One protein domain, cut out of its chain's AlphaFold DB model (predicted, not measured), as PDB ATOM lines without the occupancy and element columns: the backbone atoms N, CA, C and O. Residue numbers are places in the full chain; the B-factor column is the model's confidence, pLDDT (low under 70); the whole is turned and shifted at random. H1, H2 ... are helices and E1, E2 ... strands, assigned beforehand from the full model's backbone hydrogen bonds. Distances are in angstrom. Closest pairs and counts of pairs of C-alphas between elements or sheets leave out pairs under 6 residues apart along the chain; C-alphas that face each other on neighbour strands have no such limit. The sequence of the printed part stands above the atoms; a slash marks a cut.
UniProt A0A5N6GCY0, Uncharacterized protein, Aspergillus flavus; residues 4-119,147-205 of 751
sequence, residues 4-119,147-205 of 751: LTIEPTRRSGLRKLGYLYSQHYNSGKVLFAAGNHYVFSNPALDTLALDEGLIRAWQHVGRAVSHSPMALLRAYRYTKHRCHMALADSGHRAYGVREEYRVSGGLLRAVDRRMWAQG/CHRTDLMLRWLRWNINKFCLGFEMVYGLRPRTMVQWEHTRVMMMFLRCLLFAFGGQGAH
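Overview. This is residues 4 to 119 and 147 to 205 of the 751 residues of an uncharacterized protein of Aspergillus flavus (UniProt A0A5N6GCY0). The model is a long, two-part shape: a body of helices H3, H5, H7 and H8, and a narrow three-stranded sheet reaching away from it, with H2 between the two. Residues 109 to 119, of which 109 to 117 belong to H6, stick out at the sheet's far end, while H4 lies at the opposite end of the whole and touches no helix. The printed part has 175 residues with eight named helices and three named strands, in the order E1 H1 E2 H2 H3 H4 H5 E3 H6 H7 H8; the sheet is E1 - E2 - E3, antiparallel throughout, and the class is mostly helix. It is only just loose, close to extended, with a radius of gyration of the C-alphas of 23.0 A and spans of 75 by 40 by 24 A.

Along the chain. E1 holds residues 4 to 6, beginning at C-alpha 4 (-50.950, 40.810, -27.131). H1 is residues 13 to 16, E2 residues 19 to 26, 21.6 A long, and H2 residues 27 to 31. H3 is residues 43 to 49, and H4 residues 52 to 62, 14.8 A. H5, residues 69 to 89, measures 30.2 A and E3, residues 97 to 103, 19.1 A. H6 is residues 105 to 117, 18.2 A, with C-alpha 117 at (-71.928, 16.826, -30.514). H7, residues 150 to 173, is the longest helix at 33.3 A, and H8, residues 182 to 199, measures 25.5 A, ending at C-alpha 199 (-32.843, 38.400, -23.345).

Arrangement. E1 and E2 are antiparallel at 168 degrees, with N 4 and O 24 2.9 A apart, within hydrogen-bond range. E2 and E3 are antiparallel at 166 degrees, with N 23 and O 100 at 2.8 A. H1 only grazes the sheet with residues 13 to 15; H2 and H6 are only just on it, each with 5 pairs of C-alphas within 10 A, and only graze it. H2 is close to H5 but not clearly touching, the C-alphas of Leu 31 and Ala 86 being closest at 6.0 A. H3 touches H5 at a steep tilt of 66 degrees, closest at C-alphas 45 and 72, 6.1 A. H3 touches H8 at a shallow tilt of 31 degrees, closest at C-alphas 49 and 185, 4.9 A. H7 touches H5 with residues 154 to 165 alone, closest at C-alphas 154 and 87, 6.0 A. H7 and H8 form a helical hairpin at a shallow tilt of 20 degrees, closest at C-alphas 168 and 188, 5.2 A. H5 and H8 are apart. Every O i to N i+4 pair is within hydrogen-bond range in H4, H5, H6 and H8, against 19 of 20 in H7, 0 of 1 in H2 and 0 of 3 in H3, where the O i to N i+3 pairs within range are 2 of 2 in H2 and 4 of 4 in H3; H1 is too short for an i+4 pair.

Size, cuts and confidence. The two C-alphas farthest apart, those of Ala 117 and Thr 178, are 75.6 A apart. Residues 120 to 146 are not printed, and C-alphas 119 and 147 are 32.0 A apart across the cut. Of the links printed whole, H2 to H3 is long, with 11 residues. Mean pLDDT of the printed part is 83.3; residue 26, residues 28 to 29, 62 to 67, 175 to 180 and 202 to 203 are under 70.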
ATOM      1  N   LEU A   4     -49.659  40.145 -27.025       73.00
ATOM      2  CA  LEU A   4     -50.950  40.810 -27.131       73.00
ATOM      3  C   LEU A   4     -51.912  40.158 -26.140       73.00
ATOM      4  O   LEU A   4     -52.131  38.950 -26.199       73.00
ATOM      5  N   THR A   5     -52.467  40.945 -25.221       81.00
ATOM      6  CA  THR A   5     -53.602  40.512 -24.396       81.00
ATOM      7  C   THR A   5     -54.847  41.208 -24.917       81.00
ATOM      8  O   THR A   5     -54.881  42.436 -24.963       81.00
ATOM      9  N   ILE A   6     -55.846  40.430 -25.317       84.94
ATOM     10  CA  ILE A   6     -57.141  40.930 -25.775       84.94
ATOM     11  C   ILE A   6     -58.135  40.680 -24.648       84.94
ATOM     12  O   ILE A   6     -58.423  39.532 -24.307       84.94
ATOM     13  N   GLU A   7     -58.647  41.755 -24.050       89.88
ATOM     14  CA  GLU A   7     -59.707  41.674 -23.047       89.88
ATOM     15  C   GLU A   7     -61.006  42.284 -23.602       89.88
ATOM     16  O   GLU A   7     -61.049  43.483 -23.891       89.88
ATOM     17  N   PRO A   8     -62.087  41.497 -23.763       87.44
ATOM     18  CA  PRO A   8     -63.399  42.029 -24.097       87.44
ATOM     19  C   PRO A   8     -63.917  42.952 -22.989       87.44
ATOM     20  O   PRO A   8     -63.783  42.679 -21.793       87.44
ATOM     21  N   THR A   9     -64.596  44.032 -23.379       87.75
ATOM     22  CA  THR A   9     -65.190  44.962 -22.411       87.75
ATOM     23  C   THR A   9     -66.205  44.247 -21.519       87.75
ATOM     24  O   THR A   9     -66.915  43.335 -21.958       87.75
ATOM     25  N   ARG A  10     -66.349  44.707 -20.267       85.69
ATOM     26  CA  ARG A  10     -67.290  44.118 -19.291       85.69
ATOM     27  C   ARG A  10     -68.743  44.075 -19.774       85.69
ATOM     28  O   ARG A  10     -69.522  43.266 -19.286       85.69
ATOM     29  N   ARG A  11     -69.108  44.945 -20.721       88.94
ATOM     30  CA  ARG A  11     -70.462  45.044 -21.286       88.94
ATOM     31  C   ARG A  11     -70.680  44.167 -22.523       88.94
ATOM     32  O   ARG A  11     -71.832  43.960 -22.895       88.94
ATOM     33  N   SER A  12     -69.613  43.664 -23.144       92.25
ATOM     34  CA  SER A  12     -69.699  42.864 -24.368       92.25
ATOM     35  C   SER A  12     -70.461  41.552 -24.158       92.25
ATOM     36  O   SER A  12     -70.401  40.936 -23.090       92.25
ATOM     37  N   GLY A  13     -71.143  41.096 -25.212       90.44
ATOM     38  CA  GLY A  13     -71.786  39.781 -25.229       90.44
ATOM     39  C   GLY A  13     -70.789  38.654 -24.952       90.44
ATOM     40  O   GLY A  13     -71.073  37.780 -24.144       90.44
ATOM     41  N   LEU A  14     -69.578  38.738 -25.517       89.56
ATOM     42  CA  LEU A  14     -68.505  37.764 -25.291       89.56
ATOM     43  C   LEU A  14     -68.139  37.624 -23.805       89.56
ATOM     44  O   LEU A  14     -68.035  36.506 -23.300       89.56
ATOM     45  N   ARG A  15     -68.010  38.744 -23.077       90.62
ATOM     46  CA  ARG A  15     -67.713  38.709 -21.639       90.62
ATOM     47  C   ARG A  15     -68.866  38.122 -20.830       90.62
ATOM     48  O   ARG A  15     -68.619  37.322 -19.930       90.62
ATOM     49  N   LYS A  16     -70.114  38.470 -21.167       90.25
ATOM     50  CA  LYS A  16     -71.320  37.906 -20.530       90.25
ATOM     51  C   LYS A  16     -71.451  36.400 -20.769       90.25
ATOM     52  O   LYS A  16     -71.864  35.677 -19.870       90.25
ATOM     53  N   LEU A  17     -71.050  35.929 -21.948       91.25
ATOM     54  CA  LEU A  17     -71.043  34.514 -22.326       91.25
ATOM     55  C   LEU A  17     -69.832  33.741 -21.780       91.25
ATOM     56  O   LEU A  17     -69.730  32.536 -21.988       91.25
ATOM     57  N   GLY A  18     -68.940  34.400 -21.035       91.44
ATOM     58  CA  GLY A  18     -67.877  33.744 -20.283       91.44
ATOM     59  C   GLY A  18     -66.488  33.790 -20.909       91.44
ATOM     60  O   GLY A  18     -65.592  33.157 -20.364       91.44
ATOM     61  N   TYR A  19     -66.255  34.528 -21.996       93.44
ATOM     62  CA  TYR A  19     -64.896  34.782 -22.490       93.44
ATOM     63  C   TYR A  19     -64.261  35.934 -21.699       93.44
ATOM     64  O   TYR A  19     -64.755  37.062 -21.728       93.44
ATOM     65  N   LEU A  20     -63.196  35.655 -20.940       91.62
ATOM     66  CA  LEU A  20     -62.582  36.629 -20.034       91.62
ATOM     67  C   LEU A  20     -61.484  37.423 -20.731       91.62
ATOM     68  O   LEU A  20     -61.575  38.642 -20.748       91.62
ATOM     69  N   TYR A  21     -60.474  36.753 -21.279       91.44
ATOM     70  CA  TYR A  21     -59.408  37.364 -22.077       91.44
ATOM     71  C   TYR A  21     -58.677  36.292 -22.894       91.44
ATOM     72  O   TYR A  21     -58.751  35.106 -22.562       91.44
ATOM     73  N   SER A  22     -57.940  36.689 -23.932       88.50
ATOM     74  CA  SER A  22     -56.926  35.839 -24.567       88.50
ATOM     75  C   SER A  22     -55.552  36.494 -24.558       88.50
ATOM     76  O   SER A  22     -55.418  37.718 -24.544       88.50
ATOM     77  N   GLN A  23     -54.516  35.665 -24.540       83.81
ATOM     78  CA  GLN A  23     -53.122  36.080 -24.621       83.81
ATOM     79  C   GLN A  23     -52.458  35.386 -25.799       83.81
ATOM     80  O   GLN A  23     -52.436  34.163 -25.870       83.81
ATOM     81  N   HIS A  24     -51.896  36.181 -26.700       78.81
ATOM     82  CA  HIS A  24     -51.202  35.721 -27.892       78.81
ATOM     83  C   HIS A  24     -49.744  36.144 -27.746       78.81
ATOM     84  O   HIS A  24     -49.432  37.333 -27.611       78.81
ATOM     85  N   TYR A  25     -48.826  35.183 -27.723       73.81
ATOM     86  CA  TYR A  25     -47.402  35.483 -27.633       73.81
ATOM     87  C   TYR A  25     -46.565  34.538 -28.481       73.81
ATOM     88  O   TYR A  25     -46.825  33.342 -28.585       73.81
ATOM     89  N   ASN A  26     -45.516  35.091 -29.086       69.75
ATOM     90  CA  ASN A  26     -44.567  34.309 -29.861       69.75
ATOM     91  C   ASN A  26     -43.809  33.331 -28.938       69.75
ATOM     92  O   ASN A  26     -43.302  33.720 -27.879       69.75
ATOM     93  N   SER A  27     -43.704  32.067 -29.353       70.12
ATOM     94  CA  SER A  27     -42.985  31.015 -28.623       70.12
ATOM     95  C   SER A  27     -41.460  31.171 -28.649       70.12
ATOM     96  O   SER A  27     -40.759  30.327 -28.102       70.12
ATOM     97  N   GLY A  28     -40.911  32.258 -29.202       65.44
ATOM     98  CA  GLY A  28     -39.468  32.524 -29.242       65.44
ATOM     99  C   GLY A  28     -38.757  32.483 -27.879       65.44
ATOM    100  O   GLY A  28     -37.568  32.186 -27.827       65.44
ATOM    101  N   LYS A  29     -39.471  32.676 -26.756       67.25
ATOM    102  CA  LYS A  29     -38.910  32.470 -25.402       67.25
ATOM    103  C   LYS A  29     -38.442  31.028 -25.152       67.25
ATOM    104  O   LYS A  29     -37.536  30.819 -24.351       67.25
ATOM    105  N   VAL A  30     -39.047  30.051 -25.834       72.75
ATOM    106  CA  VAL A  30     -38.751  28.616 -25.697       72.75
ATOM    107  C   VAL A  30     -37.333  28.297 -26.161       72.75
ATOM    108  O   VAL A  30     -36.717  27.403 -25.597       72.75
ATOM    109  N   LEU A  31     -36.778  29.081 -27.096       80.94
ATOM    110  CA  LEU A  31     -35.387  28.943 -27.546       80.94
ATOM    111  C   LEU A  31     -34.404  28.965 -26.376       80.94
ATOM    112  O   LEU A  31     -33.446  28.207 -26.343       80.94
ATOM    113  N   PHE A  32     -34.642  29.844 -25.404       82.88
ATOM    114  CA  PHE A  32     -33.690  30.106 -24.331       82.88
ATOM    115  C   PHE A  32     -34.183  29.663 -22.957       82.88
ATOM    116  O   PHE A  32     -33.423  29.760 -21.996       82.88
ATOM    117  N   ALA A  33     -35.420  29.187 -22.831       76.75
ATOM    118  CA  ALA A  33     -35.974  28.727 -21.564       76.75
ATOM    119  C   ALA A  33     -35.496  27.301 -21.240       76.75
ATOM    120  O   ALA A  33     -35.542  26.413 -22.081       76.75
ATOM    121  N   ALA A  34     -35.054  27.077 -20.002       75.81
ATOM    122  CA  ALA A  34     -34.848  25.743 -19.436       75.81
ATOM    123  C   ALA A  34     -35.466  25.765 -18.039       75.81
ATOM    124  O   ALA A  34     -34.929  26.391 -17.120       75.81
ATOM    125  N   GLY A  35     -36.664  25.188 -17.918       71.88
ATOM    126  CA  GLY A  35     -37.547  25.452 -16.782       71.88
ATOM    127  C   GLY A  35     -37.835  26.954 -16.633       71.88
ATOM    128  O   GLY A  35     -38.077  27.648 -17.620       71.88
ATOM    129  N   ASN A  36     -37.739  27.464 -15.402       70.25
ATOM    130  CA  ASN A  36     -37.899  28.888 -15.070       70.25
ATOM    131  C   ASN A  36     -36.592  29.708 -15.182       70.25
ATOM    132  O   ASN A  36     -36.545  30.849 -14.724       70.25
ATOM    133  N   HIS A  37     -35.526  29.155 -15.776       77.31
ATOM    134  CA  HIS A  37     -34.236  29.835 -15.920       77.31
ATOM    135  C   HIS A  37     -34.000  30.315 -17.355       77.31
ATOM    136  O   HIS A  37     -33.873  29.513 -18.288       77.31
ATOM    137  N   TYR A  38     -33.867  31.631 -17.510       83.69
ATOM    138  CA  TYR A  38     -33.614  32.300 -18.785       83.69
ATOM    139  C   TYR A  38     -32.134  32.672 -18.943       83.69
ATOM    140  O   TYR A  38     -31.372  32.732 -17.976       83.69
ATOM    141  N   VAL A  39     -31.700  32.902 -20.182       87.62
ATOM    142  CA  VAL A  39     -30.317  33.309 -20.472       87.62
ATOM    143  C   VAL A  39     -30.052  34.716 -19.941       87.62
ATOM    144  O   VAL A  39     -30.899  35.591 -20.050       87.62
ATOM    145  N   PHE A  40     -28.885  34.934 -19.337       89.44
ATOM    146  CA  PHE A  40     -28.464  36.210 -18.737       89.44
ATOM    147  C   PHE A  40     -29.379  36.747 -17.625       89.44
ATOM    148  O   PHE A  40     -29.182  37.871 -17.183       89.44
ATOM    149  N   SER A  41     -30.324  35.951 -17.109       86.50
ATOM    150  CA  SER A  41     -31.276  36.388 -16.078       86.50
ATOM    151  C   SER A  41     -30.661  36.575 -14.689       86.50
ATOM    152  O   SER A  41     -31.366  36.966 -13.765       86.50
ATOM    153  N   ASN A  42     -29.376  36.251 -14.507       85.81
ATOM    154  CA  ASN A  42     -28.670  36.445 -13.245       85.81
ATOM    155  C   ASN A  42     -28.253  37.923 -13.112       85.81
ATOM    156  O   ASN A  42     -27.303  38.337 -13.784       85.81
ATOM    157  N   PRO A  43     -28.900  38.714 -12.235       79.75
ATOM    158  CA  PRO A  43     -28.602  40.136 -12.114       79.75
ATOM    159  C   PRO A  43     -27.188  40.393 -11.574       79.75
ATOM    160  O   PRO A  43     -26.609  41.428 -11.880       79.75
ATOM    161  N   ALA A  44     -26.592  39.432 -10.859       81.56
ATOM    162  CA  ALA A  44     -25.235  39.542 -10.332       81.56
ATOM    163  C   ALA A  44     -24.140  39.506 -11.407       81.56
ATOM    164  O   ALA A  44     -22.973  39.735 -11.093       81.56
ATOM    165  N   LEU A  45     -24.474  39.217 -12.672       86.19
ATOM    166  CA  LEU A  45     -23.501  39.292 -13.764       86.19
ATOM    167  C   LEU A  45     -22.897  40.693 -13.894       86.19
ATOM    168  O   LEU A  45     -21.734  40.797 -14.268       86.19
ATOM    169  N   ASP A  46     -23.628  41.745 -13.517       82.69
ATOM    170  CA  ASP A  46     -23.126  43.123 -13.507       82.69
ATOM    171  C   ASP A  46     -21.908  43.338 -12.593       82.69
ATOM    172  O   ASP A  46     -21.109  44.238 -12.833       82.69
ATOM    173  N   THR A  47     -21.697  42.460 -11.611       80.75
ATOM    174  CA  THR A  47     -20.529  42.474 -10.722       80.75
ATOM    175  C   THR A  47     -19.235  42.180 -11.486       80.75
ATOM    176  O   THR A  47     -18.168  42.603 -11.055       80.75
ATOM    177  N   LEU A  48     -19.305  41.525 -12.654       85.25
ATOM    178  CA  LEU A  48     -18.142  41.318 -13.529       85.25
ATOM    179  C   LEU A  48     -17.558  42.629 -14.075       85.25
ATOM    180  O   LEU A  48     -16.391  42.658 -14.476       85.25
ATOM    181  N   ALA A  49     -18.355  43.702 -14.093       84.50
ATOM    182  CA  ALA A  49     -17.910  45.024 -14.509       84.50
ATOM    183  C   ALA A  49     -17.070  45.744 -13.441       84.50
ATOM    184  O   ALA A  49     -16.373  46.705 -13.769       84.50
ATOM    185  N   LEU A  50     -17.146  45.319 -12.177       80.00
ATOM    186  CA  LEU A  50     -16.486  46.003 -11.069       80.00
ATOM    187  C   LEU A  50     -15.011  45.623 -10.958       80.00
ATOM    188  O   LEU A  50     -14.610  44.492 -11.248       80.00
ATOM    189  N   ASP A  51     -14.223  46.584 -10.484       75.56
ATOM    190  CA  ASP A  51     -12.833  46.369 -10.108       75.56
ATOM    191  C   ASP A  51     -12.732  45.360  -8.949       75.56
ATOM    192  O   ASP A  51     -13.504  45.397  -7.985       75.56
ATOM    193  N   GLU A  52     -11.774  44.436  -9.029       73.62
ATOM    194  CA  GLU A  52     -11.624  43.392  -8.013       73.62
ATOM    195  C   GLU A  52     -11.193  43.971  -6.655       73.62
ATOM    196  O   GLU A  52     -11.626  43.482  -5.607       73.62
ATOM    197  N   GLY A  53     -10.390  45.039  -6.659       70.38
ATOM    198  CA  GLY A  53     -10.022  45.792  -5.465       70.38
ATOM    199  C   GLY A  53     -11.243  46.416  -4.794       70.38
ATOM    200  O   GLY A  53     -11.395  46.296  -3.575       70.38
ATOM    201  N   LEU A  54     -12.160  46.985  -5.582       74.94
ATOM    202  CA  LEU A  54     -13.423  47.538  -5.088       74.94
ATOM    203  C   LEU A  54     -14.332  46.459  -4.484       74.94
ATOM    204  O   LEU A  54     -14.811  46.625  -3.362       74.94
ATOM    205  N   ILE A  55     -14.526  45.328  -5.175       76.75
ATOM    206  CA  ILE A  55     -15.316  44.199  -4.648       76.75
ATOM    207  C   ILE A  55     -14.734  43.733  -3.310       76.75
ATOM    208  O   ILE A  55     -15.468  43.547  -2.339       76.75
ATOM    209  N   ARG A  56     -13.410  43.562  -3.234       75.38
ATOM    210  CA  ARG A  56     -12.712  43.130  -2.015       75.38
ATOM    211  C   ARG A  56     -12.865  44.145  -0.879       75.38
ATOM    212  O   ARG A  56     -13.104  43.732   0.256       75.38
ATOM    213  N   ALA A  57     -12.771  45.441  -1.175       73.69
ATOM    214  CA  ALA A  57     -12.994  46.507  -0.203       73.69
ATOM    215  C   ALA A  57     -14.441  46.488   0.320       73.69
ATOM    216  O   ALA A  57     -14.660  46.549   1.529       73.69
ATOM    217  N   TRP A  58     -15.432  46.316  -0.557       77.06
ATOM    218  CA  TRP A  58     -16.842  46.211  -0.166       77.06
ATOM    219  C   TRP A  58     -17.157  44.949   0.623       77.06
ATOM    220  O   TRP A  58     -17.901  45.023   1.591       77.06
ATOM    221  N   GLN A  59     -16.570  43.804   0.278       77.75
ATOM    222  CA  GLN A  59     -16.686  42.591   1.091       77.75
ATOM    223  C   GLN A  59     -16.122  42.807   2.499       77.75
ATOM    224  O   GLN A  59     -16.718  42.354   3.477       77.75
ATOM    225  N   HIS A  60     -14.989  43.509   2.606       75.31
ATOM    226  CA  HIS A  60     -14.363  43.814   3.889       75.31
ATOM    227  C   HIS A  60     -15.228  44.762   4.732       75.31
ATOM    228  O   HIS A  60     -15.530  44.456   5.883       75.31
ATOM    229  N   VAL A  61     -15.671  45.881   4.152       74.81
ATOM    230  CA  VAL A  61     -16.480  46.906   4.839       74.81
ATOM    231  C   VAL A  61     -17.899  46.412   5.117       74.81
ATOM    232  O   VAL A  61     -18.430  46.592   6.209       74.81
ATOM    233  N   GLY A  62     -18.513  45.777   4.127       65.75
ATOM    234  CA  GLY A  62     -19.884  45.289   4.169       65.75
ATOM    235  C   GLY A  62     -20.061  43.981   4.937       65.75
ATOM    236  O   GLY A  62     -21.197  43.580   5.174       65.75
ATOM    237  N   ARG A  63     -18.958  43.320   5.326       69.31
ATOM    238  CA  ARG A  63     -18.926  42.078   6.124       69.31
ATOM    239  C   ARG A  63     -19.783  40.943   5.560       69.31
ATOM    240  O   ARG A  63     -20.234  40.069   6.294       69.31
ATOM    241  N   ALA A  64     -19.987  40.946   4.249       61.97
ATOM    242  CA  ALA A  64     -20.720  39.914   3.541       61.97
ATOM    243  C   ALA A  64     -19.935  39.472   2.307       61.97
ATOM    244  O   ALA A  64     -19.289  40.268   1.614       61.97
ATOM    245  N   VAL A  65     -19.986  38.169   2.051       58.72
ATOM    246  CA  VAL A  65     -19.349  37.560   0.889       58.72
ATOM    247  C   VAL A  65     -20.185  37.919  -0.337       58.72
ATOM    248  O   VAL A  65     -21.355  37.554  -0.420       58.72
ATOM    249  N   SER A  66     -19.596  38.653  -1.284       64.12
ATOM    250  CA  SER A  66     -20.221  38.847  -2.593       64.12
ATOM    251  C   SER A  66     -20.093  37.581  -3.438       64.12
ATOM    252  O   SER A  66     -19.329  36.665  -3.126       64.12
ATOM    253  N   HIS A  67     -20.773  37.556  -4.580       68.94
ATOM    254  CA  HIS A  67     -20.567  36.520  -5.584       68.94
ATOM    255  C   HIS A  67     -19.086  36.407  -5.983       68.94
ATOM    256  O   HIS A  67     -18.412  37.417  -6.198       68.94
ATOM    257  N   SER A  68     -18.588  35.172  -6.098       74.88
ATOM    258  CA  SER A  68     -17.233  34.901  -6.586       74.88
ATOM    259  C   SER A  68     -17.103  35.382  -8.040       74.88
ATOM    260  O   SER A  68     -17.840  34.875  -8.894       74.88
ATOM    261  N   PRO A  69     -16.159  36.292  -8.364       76.50
ATOM    262  CA  PRO A  69     -15.960  36.767  -9.735       76.50
ATOM    263  C   PRO A  69     -15.708  35.623 -10.721       76.50
ATOM    264  O   PRO A  69     -16.241  35.615 -11.826       76.50
ATOM    265  N   MET A  70     -14.970  34.591 -10.295       80.75
ATOM    266  CA  MET A  70     -14.718  33.400 -11.110       80.75
ATOM    267  C   MET A  70     -15.974  32.561 -11.342       80.75
ATOM    268  O   MET A  70     -16.172  32.047 -12.442       80.75
ATOM    269  N   ALA A  71     -16.841  32.425 -10.336       85.06
ATOM    270  CA  ALA A  71     -18.114  31.731 -10.513       85.06
ATOM    271  C   ALA A  71     -19.036  32.497 -11.475       85.06
ATOM    272  O   ALA A  71     -19.638  31.881 -12.352       85.06
ATOM    273  N   LEU A  72     -19.091  33.828 -11.363       88.00
ATOM    274  CA  LEU A  72     -19.856  34.676 -12.278       88.00
ATOM    275  C   LEU A  72     -19.304  34.629 -13.706       88.00
ATOM    276  O   LEU A  72     -20.082  34.523 -14.650       88.00
ATOM    277  N   LEU A  73     -17.980  34.634 -13.878       88.94
ATOM    278  CA  LEU A  73     -17.350  34.542 -15.195       88.94
ATOM    279  C   LEU A  73     -17.645  33.189 -15.850       88.94
ATOM    280  O   LEU A  73     -17.968  33.124 -17.038       88.94
ATOM    281  N   ARG A  74     -17.597  32.100 -15.072       90.06
ATOM    282  CA  ARG A  74     -18.046  30.781 -15.536       90.06
ATOM    283  C   ARG A  74     -19.522  30.811 -15.921       90.06
ATOM    284  O   ARG A  74     -19.855  30.372 -17.016       90.06
ATOM    285  N   ALA A  75     -20.392  31.370 -15.080       89.75
ATOM    286  CA  ALA A  75     -21.822  31.485 -15.365       89.75
ATOM    287  C   ALA A  75     -22.102  32.278 -16.657       89.75
ATOM    288  O   ALA A  75     -22.926  31.855 -17.469       89.75
ATOM    289  N   TYR A  76     -21.378  33.377 -16.891       93.38
ATOM    290  CA  TYR A  76     -21.425  34.143 -18.137       93.38
ATOM    291  C   TYR A  76     -21.041  33.275 -19.346       93.38
ATOM    292  O   TYR A  76     -21.811  33.169 -20.304       93.38
ATOM    293  N   ARG A  77     -19.896  32.579 -19.281       93.62
ATOM    294  CA  ARG A  77     -19.424  31.696 -20.365       93.62
ATOM    295  C   ARG A  77     -20.403  30.558 -20.658       93.62
ATOM    296  O   ARG A  77     -20.706  30.311 -21.824       93.62
ATOM    297  N   TYR A  78     -20.931  29.904 -19.623       91.75
ATOM    298  CA  TYR A  78     -21.945  28.857 -19.779       91.75
ATOM    299  C   TYR A  78     -23.223  29.396 -20.418       91.75
ATOM    300  O   TYR A  78     -23.784  28.753 -21.300       91.75
ATOM    301  N   THR A  79     -23.658  30.598 -20.036       92.00
ATOM    302  CA  THR A  79     -24.833  31.246 -20.633       92.00
ATOM    303  C   THR A  79     -24.622  31.527 -22.122       92.00
ATOM    304  O   THR A  79     -25.500  31.220 -22.929       92.00
ATOM    305  N   LYS A  80     -23.450  32.045 -22.510       93.50
ATOM    306  CA  LYS A  80     -23.088  32.276 -23.919       93.50
ATOM    307  C   LYS A  80     -23.084  30.969 -24.716       93.50
ATOM    308  O   LYS A  80     -23.676  30.904 -25.792       93.50
ATOM    309  N   HIS A  81     -22.476  29.917 -24.167       92.31
ATOM    310  CA  HIS A  81     -22.457  28.595 -24.794       92.31
ATOM    311  C   HIS A  81     -23.869  28.012 -24.952       92.31
ATOM    312  O   HIS A  81     -24.227  27.552 -26.035       92.31
ATOM    313  N   ARG A  82     -24.713  28.131 -23.922       90.62
ATOM    314  CA  ARG A  82     -26.122  27.725 -23.971       90.62
ATOM    315  C   ARG A  82     -26.895  28.459 -25.065       90.62
ATOM    316  O   ARG A  82     -27.651  27.817 -25.782       90.62
ATOM    317  N   CYS A  83     -26.699  29.771 -25.224       91.44
ATOM    318  CA  CYS A  83     -27.328  30.525 -26.314       91.44
ATOM    319  C   CYS A  83     -26.898  29.990 -27.685       91.44
ATOM    320  O   CYS A  83     -27.725  29.843 -28.578       91.44
ATOM    321  N   HIS A  84     -25.608  29.696 -27.850       92.19
ATOM    322  CA  HIS A  84     -25.063  29.183 -29.101       92.19
ATOM    323  C   HIS A  84     -25.640  27.808 -29.471       92.19
ATOM    324  O   HIS A  84     -26.110  27.649 -30.595       92.19
ATOM    325  N   MET A  85     -25.655  26.862 -28.527       91.81
ATOM    326  CA  MET A  85     -26.237  25.529 -28.723       91.81
ATOM    327  C   MET A  85     -27.740  25.609 -28.997       91.81
ATOM    328  O   MET A  85     -28.204  25.101 -30.010       91.81
ATOM    329  N   ALA A  86     -28.483  26.374 -28.190       89.69
ATOM    330  CA  ALA A  86     -29.916  26.570 -28.391       89.69
ATOM    331  C   ALA A  86     -30.266  27.117 -29.784       89.69
ATOM    332  O   ALA A  86     -31.227  26.669 -30.409       89.69
ATOM    333  N   LEU A  87     -29.492  28.084 -30.287       91.00
ATOM    334  CA  LEU A  87     -29.696  28.638 -31.625       91.00
ATOM    335  C   LEU A  87     -29.318  27.644 -32.731       91.00
ATOM    336  O   LEU A  87     -29.988  27.633 -33.758       91.00
ATOM    337  N   ALA A  88     -28.273  26.835 -32.545       89.81
ATOM    338  CA  ALA A  88     -27.860  25.822 -33.517       89.81
ATOM    339  C   ALA A  88     -28.908  24.702 -33.645       89.81
ATOM    340  O   ALA A  88     -29.378  24.426 -34.748       89.81
ATOM    341  N   ASP A  89     -29.365  24.158 -32.517       88.38
ATOM    342  CA  ASP A  89     -30.316  23.037 -32.463       88.38
ATOM    343  C   ASP A  89     -31.735  23.420 -32.922       88.38
ATOM    344  O   ASP A  89     -32.595  22.570 -33.167       88.38
ATOM    345  N   SER A  90     -31.999  24.721 -33.040       87.88
ATOM    346  CA  SER A  90     -33.296  25.270 -33.437       87.88
ATOM    347  C   SER A  90     -33.476  25.438 -34.943       87.88
ATOM    348  O   SER A  90     -34.570  25.810 -35.367       87.88
ATOM    349  N   GLY A  91     -32.440  25.186 -35.751       82.69
ATOM    350  CA  GLY A  91     -32.435  25.475 -37.192       82.69
ATOM    351  C   GLY A  91     -33.553  24.797 -37.988       82.69
ATOM    352  O   GLY A  91     -34.050  25.372 -38.952       82.69
ATOM    353  N   HIS A  92     -33.992  23.618 -37.546       79.56
ATOM    354  CA  HIS A  92     -35.013  22.802 -38.217       79.56
ATOM    355  C   HIS A  92     -36.394  22.874 -37.547       79.56
ATOM    356  O   HIS A  92     -37.256  22.043 -37.817       79.56
ATOM    357  N   ARG A  93     -36.614  23.834 -36.639       80.56
ATOM    358  CA  ARG A  93     -37.873  23.977 -35.892       80.56
ATOM    359  C   ARG A  93     -38.687  25.166 -36.397       80.56
ATOM    360  O   ARG A  93     -38.135  26.194 -36.788       80.56
ATOM    361  N   ALA A  94     -40.010  25.053 -36.332       75.31
ATOM    362  CA  ALA A  94     -40.927  26.171 -36.529       75.31
ATOM    363  C   ALA A  94     -41.450  26.652 -35.169       75.31
ATOM    364  O   ALA A  94     -41.822  25.848 -34.315       75.31
ATOM    365  N   TYR A  95     -41.472  27.969 -34.965       75.75
ATOM    366  CA  TYR A  95     -41.930  28.585 -33.721       75.75
ATOM    367  C   TYR A  95     -43.229  29.342 -33.979       75.75
ATOM    368  O   TYR A  95     -43.218  30.425 -34.557       75.75
ATOM    369  N   GLY A  96     -44.348  28.749 -33.563       72.31
ATOM    370  CA  GLY A  96     -45.675  29.342 -33.709       72.31
ATOM    371  C   GLY A  96     -46.014  30.386 -32.639       72.31
ATOM    372  O   GLY A  96     -45.309  30.568 -31.634       72.31
ATOM    373  N   VAL A  97     -47.150  31.050 -32.844       72.81
ATOM    374  CA  VAL A  97     -47.807  31.862 -31.816       72.81
ATOM    375  C   VAL A  97     -48.521  30.917 -30.859       72.81
ATOM    376  O   VAL A  97     -49.294  30.063 -31.280       72.81
ATOM    377  N   ARG A  98     -48.244  31.054 -29.563       76.62
ATOM    378  CA  ARG A  98     -49.032  30.398 -28.525       76.62
ATOM    379  C   ARG A  98     -50.210  31.294 -28.175       76.62
ATOM    380  O   ARG A  98     -50.013  32.471 -27.868       76.62
ATOM    381  N   GLU A  99     -51.400  30.708 -28.187       80.69
ATOM    382  CA  GLU A  99     -52.644  31.360 -27.794       80.69
ATOM    383  C   GLU A  99     -53.180  30.727 -26.513       80.69
ATOM    384  O   GLU A  99     -53.311  29.509 -26.401       80.69
ATOM    385  N   GLU A 100     -53.471  31.556 -25.519       85.69
ATOM    386  CA  GLU A 100     -54.078  31.136 -24.263       85.69
ATOM    387  C   GLU A 100     -55.408  31.852 -24.084       85.69
ATOM    388  O   GLU A 100     -55.449  33.077 -24.005       85.69
ATOM    389  N   TYR A 101     -56.492  31.085 -23.981       87.69
ATOM    390  CA  TYR A 101     -57.838  31.608 -23.777       87.69
ATOM    391  C   TYR A 101     -58.276  31.372 -22.340       87.69
ATOM    392  O   TYR A 101     -58.233  30.254 -21.824       87.69
ATOM    393  N   ARG A 102     -58.717  32.436 -21.677       92.75
ATOM    394  CA  ARG A 102     -59.231  32.387 -20.311       92.75
ATOM    395  C   ARG A 102     -60.729  32.562 -20.375       92.75
ATOM    396  O   ARG A 102     -61.239  33.597 -20.796       92.75
ATOM    397  N   VAL A 103     -61.427  31.503 -19.989       94.25
ATOM    398  CA  VAL A 103     -62.875  31.360 -20.127       94.25
ATOM    399  C   VAL A 103     -63.495  30.925 -18.805       94.25
ATOM    400  O   VAL A 103     -62.820  30.369 -17.938       94.25
ATOM    401  N   SER A 104     -64.788  31.177 -18.636       93.75
ATOM    402  CA  SER A 104     -65.564  30.652 -17.519       93.75
ATOM    403  C   SER A 104     -65.735  29.136 -17.653       93.75
ATOM    404  O   SER A 104     -65.776  28.591 -18.758       93.75
ATOM    405  N   GLY A 105     -65.908  28.441 -16.525       95.38
ATOM    406  CA  GLY A 105     -66.182  26.999 -16.545       95.38
ATOM    407  C   GLY A 105     -67.487  26.643 -17.271       95.38
ATOM    408  O   GLY A 105     -67.595  25.572 -17.861       95.38
ATOM    409  N   GLY A 106     -68.471  27.553 -17.274       95.44
ATOM    410  CA  GLY A 106     -69.711  27.389 -18.035       95.44
ATOM    411  C   GLY A 106     -69.472  27.380 -19.546       95.44
ATOM    412  O   GLY A 106     -69.954  26.475 -20.226       95.44
ATOM    413  N   LEU A 107     -68.679  28.333 -20.050       94.31
ATOM    414  CA  LEU A 107     -68.310  28.400 -21.464       94.31
ATOM    415  C   LEU A 107     -67.461  27.194 -21.872       94.31
ATOM    416  O   LEU A 107     -67.738  26.581 -22.896       94.31
ATOM    417  N   LEU A 108     -66.489  26.802 -21.044       93.50
ATOM    418  CA  LEU A 108     -65.644  25.639 -21.316       93.50
ATOM    419  C   LEU A 108     -66.476  24.357 -21.494       93.50
ATOM    420  O   LEU A 108     -66.314  23.658 -22.488       93.50
ATOM    421  N   ARG A 109     -67.431  24.094 -20.590       94.44
ATOM    422  CA  ARG A 109     -68.355  22.950 -20.711       94.44
ATOM    423  C   ARG A 109     -69.284  23.050 -21.920       94.44
ATOM    424  O   ARG A 109     -69.712  22.034 -22.455       94.44
ATOM    425  N   ALA A 110     -69.666  24.260 -22.326       92.62
ATOM    426  CA  ALA A 110     -70.483  24.457 -23.521       92.62
ATOM    427  C   ALA A 110     -69.694  24.145 -24.801       92.62
ATOM    428  O   ALA A 110     -70.222  23.462 -25.676       92.62
ATOM    429  N   VAL A 111     -68.433  24.588 -24.877       89.81
ATOM    430  CA  VAL A 111     -67.514  24.269 -25.979       89.81
ATOM    431  C   VAL A 111     -67.264  22.766 -26.048       89.81
ATOM    432  O   VAL A 111     -67.454  22.186 -27.111       89.81
ATOM    433  N   ASP A 112     -66.939  22.130 -24.922       90.12
ATOM    434  CA  ASP A 112     -66.706  20.683 -24.842       90.12
ATOM    435  C   ASP A 112     -67.920  19.880 -25.337       90.12
ATOM    436  O   ASP A 112     -67.815  19.096 -26.279       90.12
ATOM    437  N   ARG A 113     -69.124  20.170 -24.820       92.75
ATOM    438  CA  ARG A 113     -70.362  19.529 -25.306       92.75
ATOM    439  C   ARG A 113     -70.589  19.741 -26.799       92.75
ATOM    440  O   ARG A 113     -71.067  18.833 -27.475       92.75
ATOM    441  N   ARG A 114     -70.269  20.928 -27.325       91.31
ATOM    442  CA  ARG A 114     -70.416  21.217 -28.755       91.31
ATOM    443  C   ARG A 114     -69.398  20.444 -29.590       91.31
ATOM    444  O   ARG A 114     -69.782  19.962 -30.650       91.31
ATOM    445  N   MET A 115     -68.162  20.295 -29.117       87.81
ATOM    446  CA  MET A 115     -67.137  19.472 -29.761       87.81
ATOM    447  C   MET A 115     -67.558  18.002 -29.805       87.81
ATOM    448  O   MET A 115     -67.494  17.393 -30.869       87.81
ATOM    449  N   TRP A 116     -68.081  17.456 -28.703       89.81
ATOM    450  CA  TRP A 116     -68.640  16.099 -28.669       89.81
ATOM    451  C   TRP A 116     -69.815  15.930 -29.631       89.81
ATOM    452  O   TRP A 116     -69.831  14.995 -30.425       89.81
ATOM    453  N   ALA A 117     -70.765  16.868 -29.626       90.56
ATOM    454  CA  ALA A 117     -71.928  16.826 -30.514       90.56
ATOM    455  C   ALA A 117     -71.566  16.939 -32.006       90.56
ATOM    456  O   ALA A 117     -72.338  16.504 -32.853       90.56
ATOM    457  N   GLN A 118     -70.425  17.547 -32.335       87.94
ATOM    458  CA  GLN A 118     -69.911  17.636 -33.706       87.94
ATOM    459  C   GLN A 118     -68.967  16.479 -34.074       87.94
ATOM    460  O   GLN A 118     -68.434  16.472 -35.177       87.94
ATOM    461  N   GLY A 119     -68.724  15.525 -33.167       85.12
ATOM    462  CA  GLY A 119     -67.756  14.445 -33.387       85.12
ATOM    463  C   GLY A 119     -66.292  14.909 -33.409       85.12
ATOM    464  O   GLY A 119     -65.423  14.159 -33.840       85.12
ATOM    465  N   CYS A 147     -44.951  35.844 -41.163       70.94
ATOM    466  CA  CYS A 147     -44.092  34.688 -40.920       70.94
ATOM    467  C   CYS A 147     -42.674  34.998 -41.413       70.94
ATOM    468  O   CYS A 147     -42.479  35.403 -42.558       70.94
ATOM    469  N   HIS A 148     -41.674  34.816 -40.551       77.38
ATOM    470  CA  HIS A 148     -40.268  34.935 -40.934       77.38
ATOM    471  C   HIS A 148     -39.625  33.556 -40.962       77.38
ATOM    472  O   HIS A 148     -39.918  32.711 -40.117       77.38
ATOM    473  N   ARG A 149     -38.681  33.355 -41.885       82.56
ATOM    474  CA  ARG A 149     -37.875  32.135 -41.914       82.56
ATOM    475  C   ARG A 149     -37.138  31.946 -40.585       82.56
ATOM    476  O   ARG A 149     -36.494  32.881 -40.096       82.56
ATOM    477  N   THR A 150     -37.179  30.730 -40.036       83.00
ATOM    478  CA  THR A 150     -36.490  30.393 -38.779       83.00
ATOM    479  C   THR A 150     -35.010  30.770 -38.841       83.00
ATOM    480  O   THR A 150     -34.510  31.435 -37.936       83.00
ATOM    481  N   ASP A 151     -34.311  30.438 -39.929       85.75
ATOM    482  CA  ASP A 151     -32.879  30.723 -40.073       85.75
ATOM    483  C   ASP A 151     -32.555  32.227 -40.058       85.75
ATOM    484  O   ASP A 151     -31.509  32.629 -39.543       85.75
ATOM    485  N   LEU A 152     -33.451  33.071 -40.576       88.25
ATOM    486  CA  LEU A 152     -33.295  34.523 -40.537       88.25
ATOM    487  C   LEU A 152     -33.409  35.039 -39.096       88.25
ATOM    488  O   LEU A 152     -32.542  35.785 -38.638       88.25
ATOM    489  N   MET A 153     -34.437  34.601 -38.364       85.94
ATOM    490  CA  MET A 153     -34.651  34.993 -36.966       85.94
ATOM    491  C   MET A 153     -33.518  34.500 -36.055       85.94
ATOM    492  O   MET A 153     -33.013  35.258 -35.226       85.94
ATOM    493  N   LEU A 154     -33.068  33.253 -36.228       90.00
ATOM    494  CA  LEU A 154     -31.954  32.692 -35.457       90.00
ATOM    495  C   LEU A 154     -30.644  33.440 -35.733       90.00
ATOM    496  O   LEU A 154     -29.910  33.745 -34.789       90.00
ATOM    497  N   ARG A 155     -30.358  33.791 -36.997       92.00
ATOM    498  CA  ARG A 155     -29.205  34.637 -37.346       92.00
ATOM    499  C   ARG A 155     -29.311  36.012 -36.699       92.00
ATOM    500  O   ARG A 155     -28.345  36.460 -36.087       92.00
ATOM    501  N   TRP A 156     -30.475  36.656 -36.772       90.38
ATOM    502  CA  TRP A 156     -30.700  37.953 -36.136       90.38
ATOM    503  C   TRP A 156     -30.460  37.895 -34.619       90.38
ATOM    504  O   TRP A 156     -29.709  38.715 -34.087       90.38
ATOM    505  N   LEU A 157     -31.011  36.893 -33.922       89.88
ATOM    506  CA  LEU A 157     -30.787  36.689 -32.484       89.88
ATOM    507  C   LEU A 157     -29.306  36.474 -32.165       89.88
ATOM    508  O   LEU A 157     -28.777  37.091 -31.240       89.88
ATOM    509  N   ARG A 158     -28.622  35.643 -32.959       92.69
ATOM    510  CA  ARG A 158     -27.191  35.367 -32.805       92.69
ATOM    511  C   ARG A 158     -26.363  36.644 -32.878       92.69
ATOM    512  O   ARG A 158     -25.547  36.883 -31.991       92.69
ATOM    513  N   TRP A 159     -26.589  37.469 -33.899       93.12
ATOM    514  CA  TRP A 159     -25.875  38.735 -34.074       93.12
ATOM    515  C   TRP A 159     -26.170  39.721 -32.944       93.12
ATOM    516  O   TRP A 159     -25.247  40.344 -32.429       93.12
ATOM    517  N   ASN A 160     -27.423  39.822 -32.495       90.94
ATOM    518  CA  ASN A 160     -27.796  40.743 -31.420       90.94
ATOM    519  C   ASN A 160     -27.216  40.346 -30.055       90.94
ATOM    520  O   ASN A 160     -26.733  41.214 -29.331       90.94
ATOM    521  N   ILE A 161     -27.220  39.054 -29.714       93.19
ATOM    522  CA  ILE A 161     -26.582  38.559 -28.486       93.19
ATOM    523  C   ILE A 161     -25.069  38.776 -28.573       93.19
ATOM    524  O   ILE A 161     -24.470  39.344 -27.659       93.19
ATOM    525  N   ASN A 162     -24.450  38.383 -29.692       94.31
ATOM    526  CA  ASN A 162     -23.009  38.526 -29.879       94.31
ATOM    527  C   ASN A 162     -22.555  39.984 -29.870       94.31
ATOM    528  O   ASN A 162     -21.492  40.246 -29.331       94.31
ATOM    529  N   LYS A 163     -23.349  40.927 -30.390       93.44
ATOM    530  CA  LYS A 163     -23.051  42.366 -30.330       93.44
ATOM    531  C   LYS A 163     -22.779  42.822 -28.895       93.44
ATOM    532  O   LYS A 163     -21.768  43.467 -28.635       93.44
ATOM    533  N   PHE A 164     -23.655  42.465 -27.955       94.56
ATOM    534  CA  PHE A 164     -23.492  42.874 -26.558       94.56
ATOM    535  C   PHE A 164     -22.433  42.046 -25.819       94.56
ATOM    536  O   PHE A 164     -21.674  42.613 -25.037       94.56
ATOM    537  N   CYS A 165     -22.340  40.737 -26.085       95.12
ATOM    538  CA  CYS A 165     -21.273  39.896 -25.535       95.12
ATOM    539  C   CYS A 165     -19.887  40.387 -25.970       95.12
ATOM    540  O   CYS A 165     -18.999  40.510 -25.135       95.12
ATOM    541  N   LEU A 166     -19.714  40.689 -27.259       94.06
ATOM    542  CA  LEU A 166     -18.467  41.197 -27.825       94.06
ATOM    543  C   LEU A 166     -18.118  42.553 -27.221       94.06
ATOM    544  O   LEU A 166     -16.992  42.727 -26.779       94.06
ATOM    545  N   GLY A 167     -19.079  43.477 -27.142       92.31
ATOM    546  CA  GLY A 167     -18.868  44.768 -26.492       92.31
ATOM    547  C   GLY A 167     -18.361  44.612 -25.058       92.31
ATOM    548  O   GLY A 167     -17.314  45.152 -24.714       92.31
ATOM    549  N   PHE A 168     -19.036  43.795 -24.241       93.00
ATOM    550  CA  PHE A 168     -18.574  43.485 -22.887       93.00
ATOM    551  C   PHE A 168     -17.173  42.857 -22.881       93.00
ATOM    552  O   PHE A 168     -16.316  43.313 -22.132       93.00
ATOM    553  N   GLU A 169     -16.927  41.839 -23.706       92.75
ATOM    554  CA  GLU A 169     -15.655  41.108 -23.768       92.75
ATOM    555  C   GLU A 169     -14.489  41.990 -24.225       92.75
ATOM    556  O   GLU A 169     -13.390  41.847 -23.696       92.75
ATOM    557  N   MET A 170     -14.723  42.928 -25.146       89.88
ATOM    558  CA  MET A 170     -13.726  43.907 -25.575       89.88
ATOM    559  C   MET A 170     -13.344  44.825 -24.418       89.88
ATOM    560  O   MET A 170     -12.167  44.899 -24.082       89.88
ATOM    561  N   VAL A 171     -14.316  45.450 -23.742       87.69
ATOM    562  CA  VAL A 171     -14.017  46.324 -22.589       87.69
ATOM    563  C   VAL A 171     -13.389  45.531 -21.440       87.69
ATOM    564  O   VAL A 171     -12.444  45.985 -20.799       87.69
ATOM    565  N   TYR A 172     -13.860  44.306 -21.207       84.75
ATOM    566  CA  TYR A 172     -13.280  43.391 -20.229       84.75
ATOM    567  C   TYR A 172     -11.841  42.983 -20.597       84.75
ATOM    568  O   TYR A 172     -11.036  42.714 -19.707       84.75
ATOM    569  N   GLY A 173     -11.511  42.941 -21.889       79.94
ATOM    570  CA  GLY A 173     -10.192  42.614 -22.431       79.94
ATOM    571  C   GLY A 173      -9.195  43.775 -22.444       79.94
ATOM    572  O   GLY A 173      -7.996  43.514 -22.420       79.94
ATOM    573  N   LEU A 174      -9.652  45.035 -22.396       71.62
ATOM    574  CA  LEU A 174      -8.803  46.243 -22.335       71.62
ATOM    575  C   LEU A 174      -8.003  46.386 -21.018       71.62
ATOM    576  O   LEU A 174      -7.294  47.369 -20.821       71.62
ATOM    577  N   ARG A 175      -8.111  45.424 -20.095       58.91
ATOM    578  CA  ARG A 175      -7.549  45.479 -18.740       58.91
ATOM    579  C   ARG A 175      -6.032  45.226 -18.713       58.91
ATOM    580  O   ARG A 175      -5.613  44.096 -18.987       58.91
ATOM    581  N   PRO A 176      -5.207  46.135 -18.159       52.50
ATOM    582  CA  PRO A 176      -4.158  45.696 -17.248       52.50
ATOM    583  C   PRO A 176      -4.847  44.992 -16.071       52.50
ATOM    584  O   PRO A 176      -5.835  45.488 -15.533       52.50
ATOM    585  N   ARG A 177      -4.362  43.820 -15.651       51.22
ATOM    586  CA  ARG A 177      -5.002  42.982 -14.609       51.22
ATOM    587  C   ARG A 177      -5.031  43.620 -13.197       51.22
ATOM    588  O   ARG A 177      -5.352  42.928 -12.238       51.22
ATOM    589  N   THR A 178      -4.690  44.902 -13.065       45.81
ATOM    590  CA  THR A 178      -4.534  45.636 -11.801       45.81
ATOM    591  C   THR A 178      -5.536  46.779 -11.590       45.81
ATOM    592  O   THR A 178      -5.748  47.136 -10.435       45.81
ATOM    593  N   MET A 179      -6.185  47.324 -12.635       53.97
ATOM    594  CA  MET A 179      -7.174  48.405 -12.478       53.97
ATOM    595  C   MET A 179      -8.201  48.455 -13.622       53.97
ATOM    596  O   MET A 179      -7.838  48.400 -14.797       53.97
ATOM    597  N   VAL A 180      -9.482  48.629 -13.281       60.41
ATOM    598  CA  VAL A 180     -10.558  48.982 -14.226       60.41
ATOM    599  C   VAL A 180     -10.963  50.440 -14.006       60.41
ATOM    600  O   VAL A 180     -11.356  50.801 -12.899       60.41
ATOM    601  N   GLN A 181     -10.895  51.287 -15.039       72.25
ATOM    602  CA  GLN A 181     -11.400  52.659 -14.929       72.25
ATOM    603  C   GLN A 181     -12.921  52.660 -14.743       72.25
ATOM    604  O   GLN A 181     -13.634  51.852 -15.342       72.25
ATOM    605  N   TRP A 182     -13.433  53.607 -13.955       79.81
ATOM    606  CA  TRP A 182     -14.863  53.701 -13.675       79.81
ATOM    607  C   TRP A 182     -15.718  53.798 -14.948       79.81
ATOM    608  O   TRP A 182     -16.721  53.100 -15.071       79.81
ATOM    609  N   GLU A 183     -15.296  54.571 -15.948       82.69
ATOM    610  CA  GLU A 183     -16.045  54.679 -17.205       82.69
ATOM    611  C   GLU A 183     -16.122  53.345 -17.968       82.69
ATOM    612  O   GLU A 183     -17.185  52.994 -18.487       82.69
ATOM    613  N   HIS A 184     -15.056  52.536 -17.948       85.19
ATOM    614  CA  HIS A 184     -15.088  51.173 -18.492       85.19
ATOM    615  C   HIS A 184     -16.040  50.270 -17.703       85.19
ATOM    616  O   HIS A 184     -16.771  49.478 -18.302       85.19
ATOM    617  N   THR A 185     -16.100  50.407 -16.374       86.25
ATOM    618  CA  THR A 185     -17.101  49.722 -15.538       86.25
ATOM    619  C   THR A 185     -18.520  50.058 -15.984       86.25
ATOM    620  O   THR A 185     -19.328  49.149 -16.191       86.25
ATOM    621  N   ARG A 186     -18.837  51.337 -16.197       87.94
ATOM    622  CA  ARG A 186     -20.185  51.765 -16.595       87.94
ATOM    623  C   ARG A 186     -20.571  51.239 -17.981       87.94
ATOM    624  O   ARG A 186     -21.705  50.793 -18.164       87.94
ATOM    625  N   VAL A 187     -19.640  51.219 -18.937       90.69
ATOM    626  CA  VAL A 187     -19.863  50.646 -20.280       90.69
ATOM    627  C   VAL A 187     -20.005  49.117 -20.228       90.69
ATOM    628  O   VAL A 187     -20.897  48.554 -20.867       90.69
ATOM    629  N   MET A 188     -19.225  48.413 -19.403       91.38
ATOM    630  CA  MET A 188     -19.438  46.977 -19.165       91.38
ATOM    631  C   MET A 188     -20.818  46.708 -18.550       91.38
ATOM    632  O   MET A 188     -21.537  45.817 -19.008       91.38
ATOM    633  N   MET A 189     -21.226  47.498 -17.552       91.19
ATOM    634  CA  MET A 189     -22.564  47.417 -16.960       91.19
ATOM    635  C   MET A 189     -23.656  47.667 -18.002       91.19
ATOM    636  O   MET A 189     -24.675  46.980 -17.984       91.19
ATOM    637  N   MET A 190     -23.451  48.616 -18.918       93.38
ATOM    638  CA  MET A 190     -24.365  48.884 -20.026       93.38
ATOM    639  C   MET A 190     -24.571  47.636 -20.894       93.38
ATOM    640  O   MET A 190     -25.719  47.239 -21.106       93.38
ATOM    641  N   PHE A 191     -23.502  46.975 -21.350       94.62
ATOM    642  CA  PHE A 191     -23.614  45.755 -22.163       94.62
ATOM    643  C   PHE A 191     -24.275  44.596 -21.413       94.62
ATOM    644  O   PHE A 191     -25.162  43.929 -21.952       94.62
ATOM    645  N   LEU A 192     -23.901  44.381 -20.151       92.88
ATOM    646  CA  LEU A 192     -24.489  43.331 -19.315       92.88
ATOM    647  C   LEU A 192     -25.977  43.588 -19.041       92.88
ATOM    648  O   LEU A 192     -26.783  42.658 -19.068       92.88
ATOM    649  N   ARG A 193     -26.373  44.853 -18.856       91.25
ATOM    650  CA  ARG A 193     -27.782  45.250 -18.751       91.25
ATOM    651  C   ARG A 193     -28.517  45.086 -20.076       91.25
ATOM    652  O   ARG A 193     -29.659  44.642 -20.046       91.25
ATOM    653  N   CYS A 194     -27.895  45.370 -21.222       92.75
ATOM    654  CA  CYS A 194     -28.493  45.064 -22.526       92.75
ATOM    655  C   CYS A 194     -28.799  43.565 -22.645       92.75
ATOM    656  O   CYS A 194     -29.913  43.203 -23.010       92.75
ATOM    657  N   LEU A 195     -27.856  42.693 -22.267       92.69
ATOM    658  CA  LEU A 195     -28.062  41.240 -22.268       92.69
ATOM    659  C   LEU A 195     -29.208  40.819 -21.338       92.69
ATOM    660  O   LEU A 195     -30.121  40.111 -21.766       92.69
ATOM    661  N   LEU A 196     -29.194  41.298 -20.091       90.12
ATOM    662  CA  LEU A 196     -30.226  40.998 -19.100       90.12
ATOM    663  C   LEU A 196     -31.607  41.485 -19.554       90.12
ATOM    664  O   LEU A 196     -32.552  40.710 -19.578       90.12
ATOM    665  N   PHE A 197     -31.749  42.757 -19.925       88.50
ATOM    666  CA  PHE A 197     -33.057  43.359 -20.197       88.50
ATOM    667  C   PHE A 197     -33.591  43.087 -21.607       88.50
ATOM    668  O   PHE A 197     -34.793  43.245 -21.807       88.50
ATOM    669  N   ALA A 198     -32.755  42.656 -22.561       87.19
ATOM    670  CA  ALA A 198     -33.210  42.224 -23.885       87.19
ATOM    671  C   ALA A 198     -33.493  40.712 -23.972       87.19
ATOM    672  O   ALA A 198     -34.381  40.317 -24.728       87.19
ATOM    673  N   PHE A 199     -32.774  39.869 -23.211       86.31
ATOM    674  CA  PHE A 199     -32.843  38.400 -23.345       86.31
ATOM    675  C   PHE A 199     -33.151  37.632 -22.045       86.31
ATOM    676  O   PHE A 199     -33.416  36.432 -22.103       86.31
ATOM    677  N   GLY A 200     -33.196  38.303 -20.889       78.38
ATOM    678  CA  GLY A 200     -33.375  37.724 -19.546       78.38
ATOM    679  C   GLY A 200     -34.734  37.101 -19.221       78.38
ATOM    680  O   GLY A 200     -34.957  36.718 -18.075       78.38
ATOM    681  N   GLY A 201     -35.638  36.979 -20.195       74.06
ATOM    682  CA  GLY A 201     -36.930  36.310 -20.030       74.06
ATOM    683  C   GLY A 201     -38.041  37.168 -19.423       74.06
ATOM    684  O   GLY A 201     -38.037  38.396 -19.516       74.06
ATOM    685  N   GLN A 202     -39.056  36.511 -18.845       62.06
ATOM    686  CA  GLN A 202     -40.265  37.199 -18.381       62.06
ATOM    687  C   GLN A 202     -39.970  38.156 -17.220       62.06
ATOM    688  O   GLN A 202     -39.504  37.756 -16.159       62.06
ATOM    689  N   GLY A 203     -40.271  39.438 -17.440       65.44
ATOM    690  CA  GLY A 203     -40.019  40.516 -16.487       65.44
ATOM    691  C   GLY A 203     -38.722  41.290 -16.734       65.44
ATOM    692  O   GLY A 203     -38.542  42.346 -16.128       65.44
ATOM    693  N   ALA A 204     -37.861  40.844 -17.647       74.25
ATOM    694  CA  ALA A 204     -36.734  41.626 -18.134       74.25
ATOM    695  C   ALA A 204     -37.165  42.362 -19.416       74.25
ATOM    696  O   ALA A 204     -37.508  41.744 -20.418       74.25
ATOM    697  N   HIS A 205     -37.246  43.692 -19.350       83.31
ATOM    698  CA  HIS A 205     -37.614  44.542 -20.484       83.31
ATOM    699  C   HIS A 205     -36.798  45.839 -20.426       83.31
ATOM    700  O   HIS A 205     -36.655  46.367 -19.318       83.31
TER     701      HIS A 205